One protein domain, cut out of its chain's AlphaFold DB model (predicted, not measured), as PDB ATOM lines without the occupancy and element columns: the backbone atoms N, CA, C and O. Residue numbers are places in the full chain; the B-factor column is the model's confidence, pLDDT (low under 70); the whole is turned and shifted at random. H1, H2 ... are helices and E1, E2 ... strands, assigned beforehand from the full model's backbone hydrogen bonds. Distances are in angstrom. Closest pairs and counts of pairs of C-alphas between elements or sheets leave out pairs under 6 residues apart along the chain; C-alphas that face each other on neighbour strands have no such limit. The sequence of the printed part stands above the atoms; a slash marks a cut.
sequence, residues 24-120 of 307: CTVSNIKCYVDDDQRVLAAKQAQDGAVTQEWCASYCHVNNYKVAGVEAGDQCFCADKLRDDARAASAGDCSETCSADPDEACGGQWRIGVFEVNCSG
ATOM      1  N   CYS A  24      34.267  25.203 -17.951       89.38
ATOM      2  CA  CYS A  24      33.111  24.480 -17.475       89.38
ATOM      3  C   CYS A  24      32.681  23.508 -18.565       89.38
ATOM      4  O   CYS A  24      32.769  23.826 -19.747       89.38
ATOM      5  N   THR A  25      32.247  22.320 -18.171       89.31
ATOM      6  CA  THR A  25      31.639  21.360 -19.094       89.31
ATOM      7  C   THR A  25      30.151  21.321 -18.818       89.31
ATOM      8  O   THR A  25      29.750  20.872 -17.740       89.31
ATOM      9  N   VAL A  26      29.345  21.762 -19.780       92.50
ATOM     10  CA  VAL A  26      27.889  21.679 -19.683       92.50
ATOM     11  C   VAL A  26      27.400  20.430 -20.407       92.50
ATOM     12  O   VAL A  26      27.834  20.092 -21.504       92.50
ATOM     13  N   SER A  27      26.538  19.667 -19.739       91.19
ATOM     14  CA  SER A  27      25.922  18.462 -20.292       91.19
ATOM     15  C   SER A  27      24.621  18.158 -19.556       91.19
ATOM     16  O   SER A  27      24.380  18.682 -18.470       91.19
ATOM     17  N   ASN A  28      23.789  17.282 -20.131       90.94
ATOM     18  CA  ASN A  28      22.545  16.806 -19.514       90.94
ATOM     19  C   ASN A  28      21.564  17.927 -19.125       90.94
ATOM     20  O   ASN A  28      20.899  17.828 -18.091       90.94
ATOM     21  N   ILE A  29      21.461  18.974 -19.952       94.88
ATOM     22  CA  ILE A  29      20.510  20.066 -19.731       94.88
ATOM     23  C   ILE A  29      19.089  19.505 -19.686       94.88
ATOM     24  O   ILE A  29      18.660  18.774 -20.583       94.88
ATOM     25  N   LYS A  30      18.356  19.859 -18.632       97.25
ATOM     26  CA  LYS A  30      16.949  19.500 -18.447       97.25
ATOM     27  C   LYS A  30      16.090  20.751 -18.524       97.25
ATOM     28  O   LYS A  30      16.397  21.746 -17.877       97.25
ATOM     29  N   CYS A  31      15.008  20.673 -19.288       97.88
ATOM     30  CA  CYS A  31      14.071  21.775 -19.450       97.88
ATOM     31  C   CYS A  31      13.013  21.760 -18.344       97.88
ATOM     32  O   CYS A  31      12.409  20.712 -18.080       97.88
ATOM     33  N   TYR A  32      12.759  22.914 -17.731       97.94
ATOM     34  CA  TYR A  32      11.707  23.098 -16.732       97.94
ATOM     35  C   TYR A  32      10.799  24.269 -17.103       97.94
ATOM     36  O   TYR A  32      11.221  25.220 -17.759       97.94
ATOM     37  N   VAL A  33       9.538  24.189 -16.679       97.19
ATOM     38  CA  VAL A  33       8.615  25.328 -16.715       97.19
ATOM     39  C   VAL A  33       9.050  26.315 -15.641       97.19
ATOM     40  O   VAL A  33       9.111  25.926 -14.472       97.19
ATOM     41  N   ASP A  34       9.338  27.554 -16.039       94.31
ATOM     42  CA  ASP A  34       9.652  28.638 -15.108       94.31
ATOM     43  C   ASP A  34       8.450  29.565 -14.885       94.31
ATOM     44  O   ASP A  34       7.480  29.555 -15.649       94.31
ATOM     45  N   ASP A  35       8.500  30.341 -13.806       92.00
ATOM     46  CA  ASP A  35       7.469  31.304 -13.422       92.00
ATOM     47  C   ASP A  35       8.057  32.438 -12.562       92.00
ATOM     48  O   ASP A  35       9.253  32.473 -12.274       92.00
ATOM     49  N   ASP A  36       7.208  33.365 -12.116       89.12
ATOM     50  CA  ASP A  36       7.614  34.531 -11.321       89.12
ATOM     51  C   ASP A  36       8.371  34.183 -10.024       89.12
ATOM     52  O   ASP A  36       9.086  35.025  -9.481       89.12
ATOM     53  N   GLN A  37       8.210  32.966  -9.496       88.94
ATOM     54  CA  GLN A  37       8.900  32.503  -8.287       88.94
ATOM     55  C   GLN A  37      10.256  31.849  -8.584       88.94
ATOM     56  O   GLN A  37      10.981  31.545  -7.640       88.94
ATOM     57  N   ARG A  38      10.593  31.656  -9.865       91.38
ATOM     58  CA  ARG A  38      11.843  31.098 -10.397       91.38
ATOM     59  C   ARG A  38      12.174  29.682  -9.918       91.38
ATOM     60  O   ARG A  38      12.242  29.381  -8.726       91.38
ATOM     61  N   VAL A  39      12.476  28.785 -10.849       93.94
ATOM     62  CA  VAL A  39      12.992  27.442 -10.532       93.94
ATOM     63  C   VAL A  39      14.355  27.539  -9.836       93.94
ATOM     64  O   VAL A  39      14.645  26.732  -8.948       93.94
ATOM     65  N   LEU A  40      15.169  28.541 -10.200       93.00
ATOM     66  CA  LEU A  40      16.473  28.856  -9.606       93.00
ATOM     67  C   LEU A  40      16.455  30.263  -8.970       93.00
ATOM     68  O   LEU A  40      16.849  31.249  -9.584       93.00
ATOM     69  N   ALA A  41      15.988  30.361  -7.723       79.75
ATOM     70  CA  ALA A  41      15.664  31.639  -7.074       79.75
ATOM     71  C   ALA A  41      16.828  32.356  -6.349       79.75
ATOM     72  O   ALA A  41      16.616  33.421  -5.773       79.75
ATOM     73  N   ALA A  42      18.042  31.789  -6.301       74.38
ATOM     74  CA  ALA A  42      19.088  32.312  -5.412       74.38
ATOM     75  C   ALA A  42      19.807  33.546  -5.976       74.38
ATOM     76  O   ALA A  42      20.085  34.489  -5.232       74.38
ATOM     77  N   LYS A  43      20.127  33.544  -7.276       68.50
ATOM     78  CA  LYS A  43      20.766  34.686  -7.941       68.50
ATOM     79  C   LYS A  43      20.482  34.683  -9.440       68.50
ATOM     80  O   LYS A  43      20.723  33.679 -10.102       68.50
ATOM     81  N   GLN A  44      20.046  35.825  -9.967       69.50
ATOM     82  CA  GLN A  44      20.007  36.095 -11.403       69.50
ATOM     83  C   GLN A  44      21.308  36.809 -11.790       69.50
ATOM     84  O   GLN A  44      21.633  37.872 -11.252       69.50
ATOM     85  N   ALA A  45      22.085  36.201 -12.681       60.31
ATOM     86  CA  ALA A  45      23.148  36.893 -13.384       60.31
ATOM     87  C   ALA A  45      22.508  37.706 -14.518       60.31
ATOM     88  O   ALA A  45      21.656  37.210 -15.246       60.31
ATOM     89  N   GLN A  46      22.911  38.970 -14.592       59.56
ATOM     90  CA  GLN A  46      22.436  40.027 -15.487       59.56
ATOM     91  C   GLN A  46      22.045  39.576 -16.909       59.56
ATOM     92  O   GLN A  46      22.777  38.803 -17.524       59.56
ATOM     93  N   ASP A  47      20.986  40.184 -17.451       61.38
ATOM     94  CA  ASP A  47      20.567  40.042 -18.853       61.38
ATOM     95  C   ASP A  47      21.701  40.462 -19.825       61.38
ATOM     96  O   ASP A  47      22.448  41.422 -19.564       61.38
ATOM     97  N   GLY A  48      21.878  39.732 -20.936       73.31
ATOM     98  CA  GLY A  48      22.819  40.078 -22.014       73.31
ATOM     99  C   GLY A  48      23.489  38.879 -22.694       73.31
ATOM    100  O   GLY A  48      22.866  37.856 -22.934       73.31
ATOM    101  N   ALA A  49      24.773  39.008 -23.053       81.62
ATOM    102  CA  ALA A  49      25.566  37.927 -23.652       81.62
ATOM    103  C   ALA A  49      25.710  36.723 -22.712       81.62
ATOM    104  O   ALA A  49      26.346  36.844 -21.659       81.62
ATOM    105  N   VAL A  50      25.178  35.572 -23.112       87.06
ATOM    106  CA  VAL A  50      25.216  34.323 -22.348       87.06
ATOM    107  C   VAL A  50      25.651  33.183 -23.266       87.06
ATOM    108  O   VAL A  50      25.190  33.085 -24.400       87.06
ATOM    109  N   THR A  51      26.540  32.333 -22.749       91.44
ATOM    110  CA  THR A  51      26.750  30.947 -23.200       91.44
ATOM    111  C   THR A  51      26.500  30.017 -22.016       91.44
ATOM    112  O   THR A  51      26.500  30.467 -20.854       91.44
ATOM    113  N   GLN A  52      26.305  28.727 -22.278       93.25
ATOM    114  CA  GLN A  52      26.084  27.739 -21.225       93.25
ATOM    115  C   GLN A  52      27.276  27.680 -20.250       93.25
ATOM    116  O   GLN A  52      27.094  27.719 -19.027       93.25
ATOM    117  N   GLU A  53      28.507  27.660 -20.761       92.38
ATOM    118  CA  GLU A  53      29.739  27.561 -19.965       92.38
ATOM    119  C   GLU A  53      30.003  28.834 -19.178       92.38
ATOM    120  O   GLU A  53      30.455  28.760 -18.032       92.38
ATOM    121  N   TRP A  54      29.724  30.005 -19.757       92.06
ATOM    122  CA  TRP A  54      29.852  31.247 -19.010       92.06
ATOM    123  C   TRP A  54      28.887  31.268 -17.826       92.06
ATOM    124  O   TRP A  54      29.306  31.591 -16.713       92.06
ATOM    125  N   CYS A  55      27.628  30.863 -18.033       93.44
ATOM    126  CA  CYS A  55      26.658  30.788 -16.945       93.44
ATOM    127  C   CYS A  55      27.098  29.782 -15.867       93.44
ATOM    128  O   CYS A  55      27.102  30.105 -14.675       93.44
ATOM    129  N   ALA A  56      27.583  28.604 -16.276       93.69
ATOM    130  CA  ALA A  56      28.183  27.623 -15.373       93.69
ATOM    131  C   ALA A  56      29.328  28.235 -14.546       93.69
ATOM    132  O   ALA A  56      29.377  28.082 -13.323       93.69
ATOM    133  N   SER A  57      30.230  28.966 -15.206       92.06
ATOM    134  CA  SER A  57      31.391  29.594 -14.575       92.06
ATOM    135  C   SER A  57      30.980  30.692 -13.600       92.06
ATOM    136  O   SER A  57      31.502  30.756 -12.486       92.06
ATOM    137  N   TYR A  58      29.994  31.509 -13.974       90.50
ATOM    138  CA  TYR A  58      29.423  32.530 -13.108       90.50
ATOM    139  C   TYR A  58      28.823  31.912 -11.839       90.50
ATOM    140  O   TYR A  58      29.100  32.374 -10.729       90.50
ATOM    141  N   CYS A  59      28.043  30.839 -11.967       92.31
ATOM    142  CA  CYS A  59      27.479  30.157 -10.806       92.31
ATOM    143  C   CYS A  59      28.566  29.487  -9.951       92.31
ATOM    144  O   CYS A  59      28.505  29.578  -8.723       92.31
ATOM    145  N   HIS A  60      29.606  28.921 -10.574       91.81
ATOM    146  CA  HIS A  60      30.754  28.334  -9.879       91.81
ATOM    147  C   HIS A  60      31.480  29.345  -8.985       91.81
ATOM    148  O   HIS A  60      31.672  29.086  -7.799       91.81
ATOM    149  N   VAL A  61      31.838  30.520  -9.518       89.44
ATOM    150  CA  VAL A  61      32.554  31.548  -8.736       89.44
ATOM    151  C   VAL A  61      31.698  32.152  -7.620       89.44
ATOM    152  O   VAL A  61      32.233  32.717  -6.668       89.44
ATOM    153  N   ASN A  62      30.374  32.018  -7.720       89.25
ATOM    154  CA  ASN A  62      29.422  32.409  -6.682       89.25
ATOM    155  C   ASN A  62      29.036  31.242  -5.746       89.25
ATOM    156  O   ASN A  62      28.150  31.416  -4.914       89.25
ATOM    157  N   ASN A  63      29.722  30.095  -5.829       91.19
ATOM    158  CA  ASN A  63      29.530  28.897  -4.999       91.19
ATOM    159  C   ASN A  63      28.160  28.207  -5.123       91.19
ATOM    160  O   ASN A  63      27.740  27.514  -4.198       91.19
ATOM    161  N   TYR A  64      27.484  28.345  -6.264       93.38
ATOM    162  CA  TYR A  64      26.250  27.615  -6.550       93.38
ATOM    163  C   TYR A  64      26.526  26.290  -7.264       93.38
ATOM    164  O   TYR A  64      27.485  26.158  -8.027       93.38
ATOM    165  N   LYS A  65      25.660  25.302  -7.021       94.50
ATOM    166  CA  LYS A  65      25.790  23.936  -7.563       94.50
ATOM    167  C   LYS A  65      24.988  23.712  -8.838       94.50
ATOM    168  O   LYS A  65      25.284  22.787  -9.592       94.50
ATOM    169  N   VAL A  66      23.974  24.538  -9.063       95.25
ATOM    170  CA  VAL A  66      23.063  24.453 -10.199       95.25
ATOM    171  C   VAL A  66      23.068  25.786 -10.930       95.25
ATOM    172  O   VAL A  66      22.986  26.848 -10.305       95.25
ATOM    173  N   ALA A  67      23.155  25.706 -12.250       95.62
ATOM    174  CA  ALA A  67      23.031  26.829 -13.159       95.62
ATOM    175  C   ALA A  67      21.852  26.591 -14.105       95.62
ATOM    176  O   ALA A  67      21.436  25.452 -14.339       95.62
ATOM    177  N   GLY A  68      21.307  27.671 -14.646       96.00
ATOM    178  CA  GLY A  68      20.271  27.593 -15.658       96.00
ATOM    179  C   GLY A  68      20.285  28.794 -16.580       96.00
ATOM    180  O   GLY A  68      20.675  29.887 -16.185       96.00
ATOM    181  N   VAL A  69      19.862  28.564 -17.812       94.88
ATOM    182  CA  VAL A  69      19.793  29.560 -18.880       94.88
ATOM    183  C   VAL A  69      18.355  29.671 -19.378       94.88
ATOM    184  O   VAL A  69      17.675  28.652 -19.529       94.88
ATOM    185  N   GLU A  70      17.881  30.894 -19.594       93.25
ATOM    186  CA  GLU A  70      16.513  31.185 -20.042       93.25
ATOM    187  C   GLU A  70      16.520  32.293 -21.098       93.25
ATOM    188  O   GLU A  70      17.418  33.137 -21.099       93.25
ATOM    189  N   ALA A  71      15.512  32.282 -21.979       88.81
ATOM    190  CA  ALA A  71      15.237  33.322 -22.974       88.81
ATOM    191  C   ALA A  71      16.430  33.688 -23.883       88.81
ATOM    192  O   ALA A  71      16.503  34.785 -24.430       88.81
ATOM    193  N   GLY A  72      17.405  32.786 -24.022       88.56
ATOM    194  CA  GLY A  72      18.633  33.030 -24.774       88.56
ATOM    195  C   GLY A  72      19.664  33.909 -24.055       88.56
ATOM    196  O   GLY A  72      20.859  33.710 -24.262       88.56
ATOM    197  N   ASP A  73      19.254  34.854 -23.210       86.50
ATOM    198  CA  ASP A  73      20.113  35.932 -22.699       86.50
ATOM    199  C   ASP A  73      20.168  36.057 -21.168       86.50
ATOM    200  O   ASP A  73      20.798  36.984 -20.647       86.50
ATOM    201  N   GLN A  74      19.571  35.108 -20.445       89.81
ATOM    202  CA  GLN A  74      19.516  35.120 -18.985       89.81
ATOM    203  C   GLN A  74      20.277  33.945 -18.381       89.81
ATOM    204  O   GLN A  74      20.290  32.835 -18.917       89.81
ATOM    205  N   CYS A  75      20.887  34.180 -17.219       92.56
ATOM    206  CA  CYS A  75      21.581  33.157 -16.448       92.56
ATOM    207  C   CYS A  75      21.130  33.184 -14.984       92.56
ATOM    208  O   CYS A  75      21.060  34.236 -14.349       92.56
ATOM    209  N   PHE A  76      20.856  32.013 -14.425       94.44
ATOM    210  CA  PHE A  76      20.347  31.824 -13.073       94.44
ATOM    211  C   PHE A  76      21.203  30.819 -12.314       94.44
ATOM    212  O   PHE A  76      21.690  29.843 -12.881       94.44
ATOM    213  N   CYS A  77      21.338  31.029 -11.007       93.44
ATOM    214  CA  CYS A  77      22.078  30.148 -10.119       93.44
ATOM    215  C   CYS A  77      21.247  29.779  -8.891       93.44
ATOM    216  O   CYS A  77      20.523  30.613  -8.339       93.44
ATOM    217  N   ALA A  78      21.407  28.546  -8.416       94.38
ATOM    218  CA  ALA A  78      20.923  28.118  -7.109       94.38
ATOM    219  C   ALA A  78      21.721  26.922  -6.571       94.38
ATOM    220  O   ALA A  78      22.484  26.273  -7.285       94.38
ATOM    221  N   ASP A  79      21.536  26.597  -5.293       93.88
ATOM    222  CA  ASP A  79      22.077  25.359  -4.713       93.88
ATOM    223  C   ASP A  79      21.260  24.121  -5.096       93.88
ATOM    224  O   ASP A  79      21.785  23.008  -5.126       93.88
ATOM    225  N   LYS A  80      19.967  24.320  -5.365       93.94
ATOM    226  CA  LYS A  80      19.006  23.300  -5.784       93.94
ATOM    227  C   LYS A  80      17.852  23.944  -6.550       93.94
ATOM    228  O   LYS A  80      17.633  25.149  -6.441       93.94
ATOM    229  N   LEU A  81      17.096  23.123  -7.272       94.88
ATOM    230  CA  LEU A  81      15.827  23.527  -7.872       94.88
ATOM    231  C   LEU A  81      14.774  23.742  -6.778       94.88
ATOM    232  O   LEU A  81      14.851  23.146  -5.697       94.88
ATOM    233  N   ARG A  82      13.766  24.557  -7.089       93.62
ATOM    234  CA  ARG A  82      12.532  24.652  -6.304       93.62
ATOM    235  C   ARG A  82      11.843  23.285  -6.208       93.62
ATOM    236  O   ARG A  82      11.839  22.517  -7.167       93.62
ATOM    237  N   ASP A  83      11.261  22.978  -5.049       92.38
ATOM    238  CA  ASP A  83      10.775  21.624  -4.736       92.38
ATOM    239  C   ASP A  83       9.584  21.175  -5.619       92.38
ATOM    240  O   ASP A  83       9.357  19.981  -5.796       92.38
ATOM    241  N   ASP A  84       8.840  22.115  -6.204       92.56
ATOM    242  CA  ASP A  84       7.707  21.901  -7.116       92.56
ATOM    243  C   ASP A  84       8.064  22.127  -8.602       92.56
ATOM    244  O   ASP A  84       7.159  22.231  -9.437       92.56
ATOM    245  N   ALA A  85       9.357  22.197  -8.949       94.62
ATOM    246  CA  ALA A  85       9.811  22.398 -10.325       94.62
ATOM    247  C   ALA A  85       9.254  21.320 -11.272       94.62
ATOM    248  O   ALA A  85       9.385  20.114 -11.037       94.62
ATOM    249  N   ARG A  86       8.643  21.754 -12.378       96.25
ATOM    250  CA  ARG A  86       7.978  20.867 -13.346       96.25
ATOM    251  C   ARG A  86       8.812  20.734 -14.606       96.25
ATOM    252  O   ARG A  86       9.177  21.739 -15.205       96.25
ATOM    253  N   ALA A  87       9.077  19.501 -15.027       96.75
ATOM    254  CA  ALA A  87       9.753  19.251 -16.295       96.75
ATOM    255  C   ALA A  87       8.898  19.737 -17.476       96.75
ATOM    256  O   ALA A  87       7.682  19.530 -17.501       96.75
ATOM    257  N   ALA A  88       9.555  20.350 -18.455       96.25
ATOM    258  CA  ALA A  88       8.989  20.708 -19.748       96.25
ATOM    259  C   ALA A  88       9.566  19.800 -20.846       96.25
ATOM    260  O   ALA A  88      10.519  19.044 -20.629       96.25
ATOM    261  N   SER A  89       8.984  19.869 -22.042       96.06
ATOM    262  CA  SER A  89       9.541  19.194 -23.214       96.06
ATOM    263  C   SER A  89      10.922  19.760 -23.538       96.06
ATOM    264  O   SER A  89      11.112  20.968 -23.507       96.06
ATOM    265  N   ALA A  90      11.887  18.912 -23.910       91.62
ATOM    266  CA  ALA A  90      13.237  19.378 -24.253       91.62
ATOM    267  C   ALA A  90      13.234  20.430 -25.381       91.62
ATOM    268  O   ALA A  90      14.023  21.367 -25.347       91.62
ATOM    269  N   GLY A  91      12.309  20.303 -26.340       92.06
ATOM    270  CA  GLY A  91      12.131  21.268 -27.427       92.06
ATOM    271  C   GLY A  91      11.599  22.637 -26.992       92.06
ATOM    272  O   GLY A  91      11.739  23.584 -27.750       92.06
ATOM    273  N   ASP A  92      11.040  22.769 -25.785       93.00
ATOM    274  CA  ASP A  92      10.628  24.070 -25.242       93.00
ATOM    275  C   ASP A  92      11.844  24.912 -24.811       93.00
ATOM    276  O   ASP A  92      11.729  26.125 -24.662       93.00
ATOM    277  N   CYS A  93      13.004  24.270 -24.616       95.62
ATOM    278  CA  CYS A  93      14.269  24.903 -24.261       95.62
ATOM    279  C   CYS A  93      15.244  24.943 -25.452       95.62
ATOM    280  O   CYS A  93      16.409  24.574 -25.308       95.62
ATOM    281  N   SER A  94      14.759  25.307 -26.643       93.19
ATOM    282  CA  SER A  94      15.558  25.345 -27.877       93.19
ATOM    283  C   SER A  94      15.883  26.757 -28.373       93.19
ATOM    284  O   SER A  94      16.312  26.912 -29.517       93.19
ATOM    285  N   GLU A  95      15.605  27.790 -27.579       89.56
ATOM    286  CA  GLU A  95      16.045  29.148 -27.886       89.56
ATOM    287  C   GLU A  95      17.569  29.190 -27.872       89.56
ATOM    288  O   GLU A  95      18.203  28.575 -27.021       89.56
ATOM    289  N   THR A  96      18.173  29.849 -28.853       90.19
ATOM    290  CA  THR A  96      19.630  29.874 -28.994       90.19
ATOM    291  C   THR A  96      20.259  30.816 -27.980       90.19
ATOM    292  O   THR A  96      19.691  31.876 -27.704       90.19
ATOM    293  N   CYS A  97      21.444  30.483 -27.476       87.94
ATOM    294  CA  CYS A  97      22.176  31.379 -26.591       87.94
ATOM    295  C   CYS A  97      22.523  32.694 -27.287       87.94
ATOM    296  O   CYS A  97      22.893  32.744 -28.462       87.94
ATOM    297  N   SER A  98      22.411  33.786 -26.536       83.38
ATOM    298  CA  SER A  98      22.574  35.129 -27.063       83.38
ATOM    299  C   SER A  98      23.997  35.398 -27.508       83.38
ATOM    300  O   SER A  98      24.162  36.299 -28.311       83.38
ATOM    301  N   ALA A  99      25.004  34.656 -27.027       84.00
ATOM    302  CA  ALA A  99      26.396  34.772 -27.459       84.00
ATOM    303  C   ALA A  99      26.971  33.513 -28.122       84.00
ATOM    304  O   ALA A  99      28.128  33.540 -28.541       84.00
ATOM    305  N   ASP A 100      26.167  32.457 -28.264       85.50
ATOM    306  CA  ASP A 100      26.525  31.254 -29.012       85.50
ATOM    307  C   ASP A 100      25.279  30.651 -29.696       85.50
ATOM    308  O   ASP A 100      24.462  29.992 -29.050       85.50
ATOM    309  N   PRO A 101      25.079  30.887 -31.007       80.62
ATOM    310  CA  PRO A 101      23.900  30.391 -31.709       80.62
ATOM    311  C   PRO A 101      23.881  28.863 -31.893       80.62
ATOM    312  O   PRO A 101      22.843  28.337 -32.306       80.62
ATOM    313  N   ASP A 102      24.985  28.164 -31.612       84.81
ATOM    314  CA  ASP A 102      25.072  26.702 -31.692       84.81
ATOM    315  C   ASP A 102      24.638  26.020 -30.375       84.81
ATOM    316  O   ASP A 102      24.462  24.798 -30.326       84.81
ATOM    317  N   GLU A 103      24.389  26.805 -29.322       89.81
ATOM    318  CA  GLU A 103      23.947  26.341 -28.007       89.81
ATOM    319  C   GLU A 103      22.477  26.674 -27.722       89.81
ATOM    320  O   GLU A 103      21.929  27.674 -28.184       89.81
ATOM    321  N   ALA A 104      21.836  25.842 -26.897       92.69
ATOM    322  CA  ALA A 104      20.466  26.054 -26.435       92.69
ATOM    323  C   ALA A 104      20.439  26.719 -25.047       92.69
ATOM    324  O   ALA A 104      20.977  26.174 -24.083       92.69
ATOM    325  N   CYS A 105      19.770  27.861 -24.926       93.00
ATOM    326  CA  CYS A 105      19.642  28.661 -23.712       93.00
ATOM    327  C   CYS A 105      18.185  28.838 -23.261       93.00
ATOM    328  O   CYS A 105      17.713  29.948 -23.016       93.00
ATOM    329  N   GLY A 106      17.470  27.721 -23.123       94.31
ATOM    330  CA  GLY A 106      16.111  27.733 -22.593       94.31
ATOM    331  C   GLY A 106      15.086  28.231 -23.612       94.31
ATOM    332  O   GLY A 106      15.142  27.868 -24.784       94.31
ATOM    333  N   GLY A 107      14.113  28.993 -23.138       91.94
ATOM    334  CA  GLY A 107      13.034  29.609 -23.900       91.94
ATOM    335  C   GLY A 107      12.260  30.582 -23.011       91.94
ATOM    336  O   GLY A 107      12.510  30.658 -21.807       91.94
ATOM    337  N   GLN A 108      11.286  31.308 -23.554       89.44
ATOM    338  CA  GLN A 108      10.446  32.191 -22.737       89.44
ATOM    339  C   GLN A 108       9.702  31.401 -21.639       89.44
ATOM    340  O   GLN A 108       8.861  30.549 -21.943       89.44
ATOM    341  N   TRP A 109       9.996  31.689 -20.361       92.94
ATOM    342  CA  TRP A 109       9.503  30.932 -19.194       92.94
ATOM    343  C   TRP A 109       9.827  29.430 -19.254       92.94
ATOM    344  O   TRP A 109       9.040  28.563 -18.838       92.94
ATOM    345  N   ARG A 110      10.965  29.101 -19.865       96.88
ATOM    346  CA  ARG A 110      11.481  27.744 -20.030       96.88
ATOM    347  C   ARG A 110      12.963  27.764 -19.717       96.88
ATOM    348  O   ARG A 110      13.774  28.208 -20.521       96.88
ATOM    349  N   ILE A 111      13.324  27.238 -18.558       96.25
ATOM    350  CA  ILE A 111      14.705  27.270 -18.097       96.25
ATOM    351  C   ILE A 111      15.411  25.949 -18.410       96.25
ATOM    352  O   ILE A 111      14.955  24.863 -18.032       96.25
ATOM    353  N   GLY A 112      16.541  26.044 -19.110       97.38
ATOM    354  CA  GLY A 112      17.465  24.936 -19.318       97.38
ATOM    355  C   GLY A 112      18.415  24.835 -18.131       97.38
ATOM    356  O   GLY A 112      19.271  25.695 -17.961       97.38
ATOM    357  N   VAL A 113      18.272  23.798 -17.306       97.44
ATOM    358  CA  VAL A 113      19.003  23.637 -16.039       97.44
ATOM    359  C   VAL A 113      20.069  22.552 -16.149       97.44
ATOM    360  O   VAL A 113      19.807  21.471 -16.685       97.44
ATOM    361  N   PHE A 114      21.250  22.812 -15.587       96.69
ATOM    362  CA  PHE A 114      22.385  21.889 -15.562       96.69
ATOM    363  C   PHE A 114      23.229  22.035 -14.286       96.69
ATOM    364  O   PHE A 114      23.167  23.033 -13.565       96.69
ATOM    365  N   GLU A 115      24.014  21.003 -13.985       95.94
ATOM    366  CA  GLU A 115      24.931  21.013 -12.842       95.94
ATOM    367  C   GLU A 115      26.181  21.839 -13.149       95.94
ATOM    368  O   GLU A 115      26.730  21.801 -14.253       95.94
ATOM    369  N   VAL A 116      26.658  22.570 -12.145       93.38
ATOM    370  CA  VAL A 116      27.884  23.357 -12.249       93.38
ATOM    371  C   VAL A 116      29.086  22.425 -12.126       93.38
ATOM    372  O   VAL A 116      29.462  22.008 -11.030       93.38
ATOM    373  N   ASN A 117      29.712  22.122 -13.261       93.31
ATOM    374  CA  ASN A 117      30.962  21.374 -13.325       93.31
ATOM    375  C   ASN A 117      32.043  22.224 -13.997       93.31
ATOM    376  O   ASN A 117      32.132  22.298 -15.223       93.31
ATOM    377  N   CYS A 118      32.842  22.891 -13.170       91.75
ATOM    378  CA  CYS A 118      33.858  23.841 -13.595       91.75
ATOM    379  C   CYS A 118      35.185  23.556 -12.902       91.75
ATOM    380  O   CYS A 118      35.221  23.172 -11.731       91.75
ATOM    381  N   SER A 119      36.284  23.794 -13.615       86.38
ATOM    382  CA  SER A 119      37.625  23.744 -13.036       86.38
ATOM    383  C   SER A 119      38.502  24.894 -13.535       86.38
ATOM    384  O   SER A 119      38.446  25.292 -14.698       86.38
ATOM    385  N   GLY A 120      39.330  25.410 -12.625       78.44
ATOM    386  CA  GLY A 120      40.301  26.483 -12.848       78.44
ATOM    387  C   GLY A 120      39.695  27.894 -12.940       78.44
ATOM    388  O   GLY A 120      38.778  28.205 -12.188       78.44
TER     389      GLY A 120
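Overview. This is residues 24 to 120 of the 307 residues of the protein "WSC domain-containing protein" of Chrysochromulina tobinii (UniProt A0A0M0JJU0). With little regular structure, this is a strongly twisted antiparallel sheet, E1 E5 E3 E4 E2, with H1 packed over one face, in two layers, short H2 on that face, and long loops. The 97 printed residues, mixed in class with 37 in named elements, run E1 E2 H1 E3 E4 H2 E5. They are compact: radius of gyration of the C-alphas 11.5 A, spans 33 by 30 by 23 A.

Along the chain. Find C-alpha 30 at (16.949, 19.500, -18.447), where E1, residues 30 to 33, begins. Follow E2, 43 to 45; H1, 52 to 61, 14.6 A; E3, 66 to 70; E4, 74 to 78; H2, 90 to 93; and E5, 110 to 115, 16.7 A, ending at (24.931, 21.013, -12.842).

Arrangement. In hairpin E3 and E4, N 68 and O 76 are 2.8 A apart. H1, every O i to N i+4 pair within hydrogen-bond range, lies over E3 and E4 at height 8.1 A over the sheet; its C-alpha 59 and Cys 77's, the closest to E4, are 5.4 A apart. E2, H1, E3 form a split strand-helix-strand unit, E4 between the strands, its crossover right-handed. H2, too short for such pairs, is only just over E1, with 3 C-alphas.

Size, cuts and confidence. The printed part has no cut; links E4 to H2 and H2 to E5 are long. Residues 43 to 47 have pLDDT under 70.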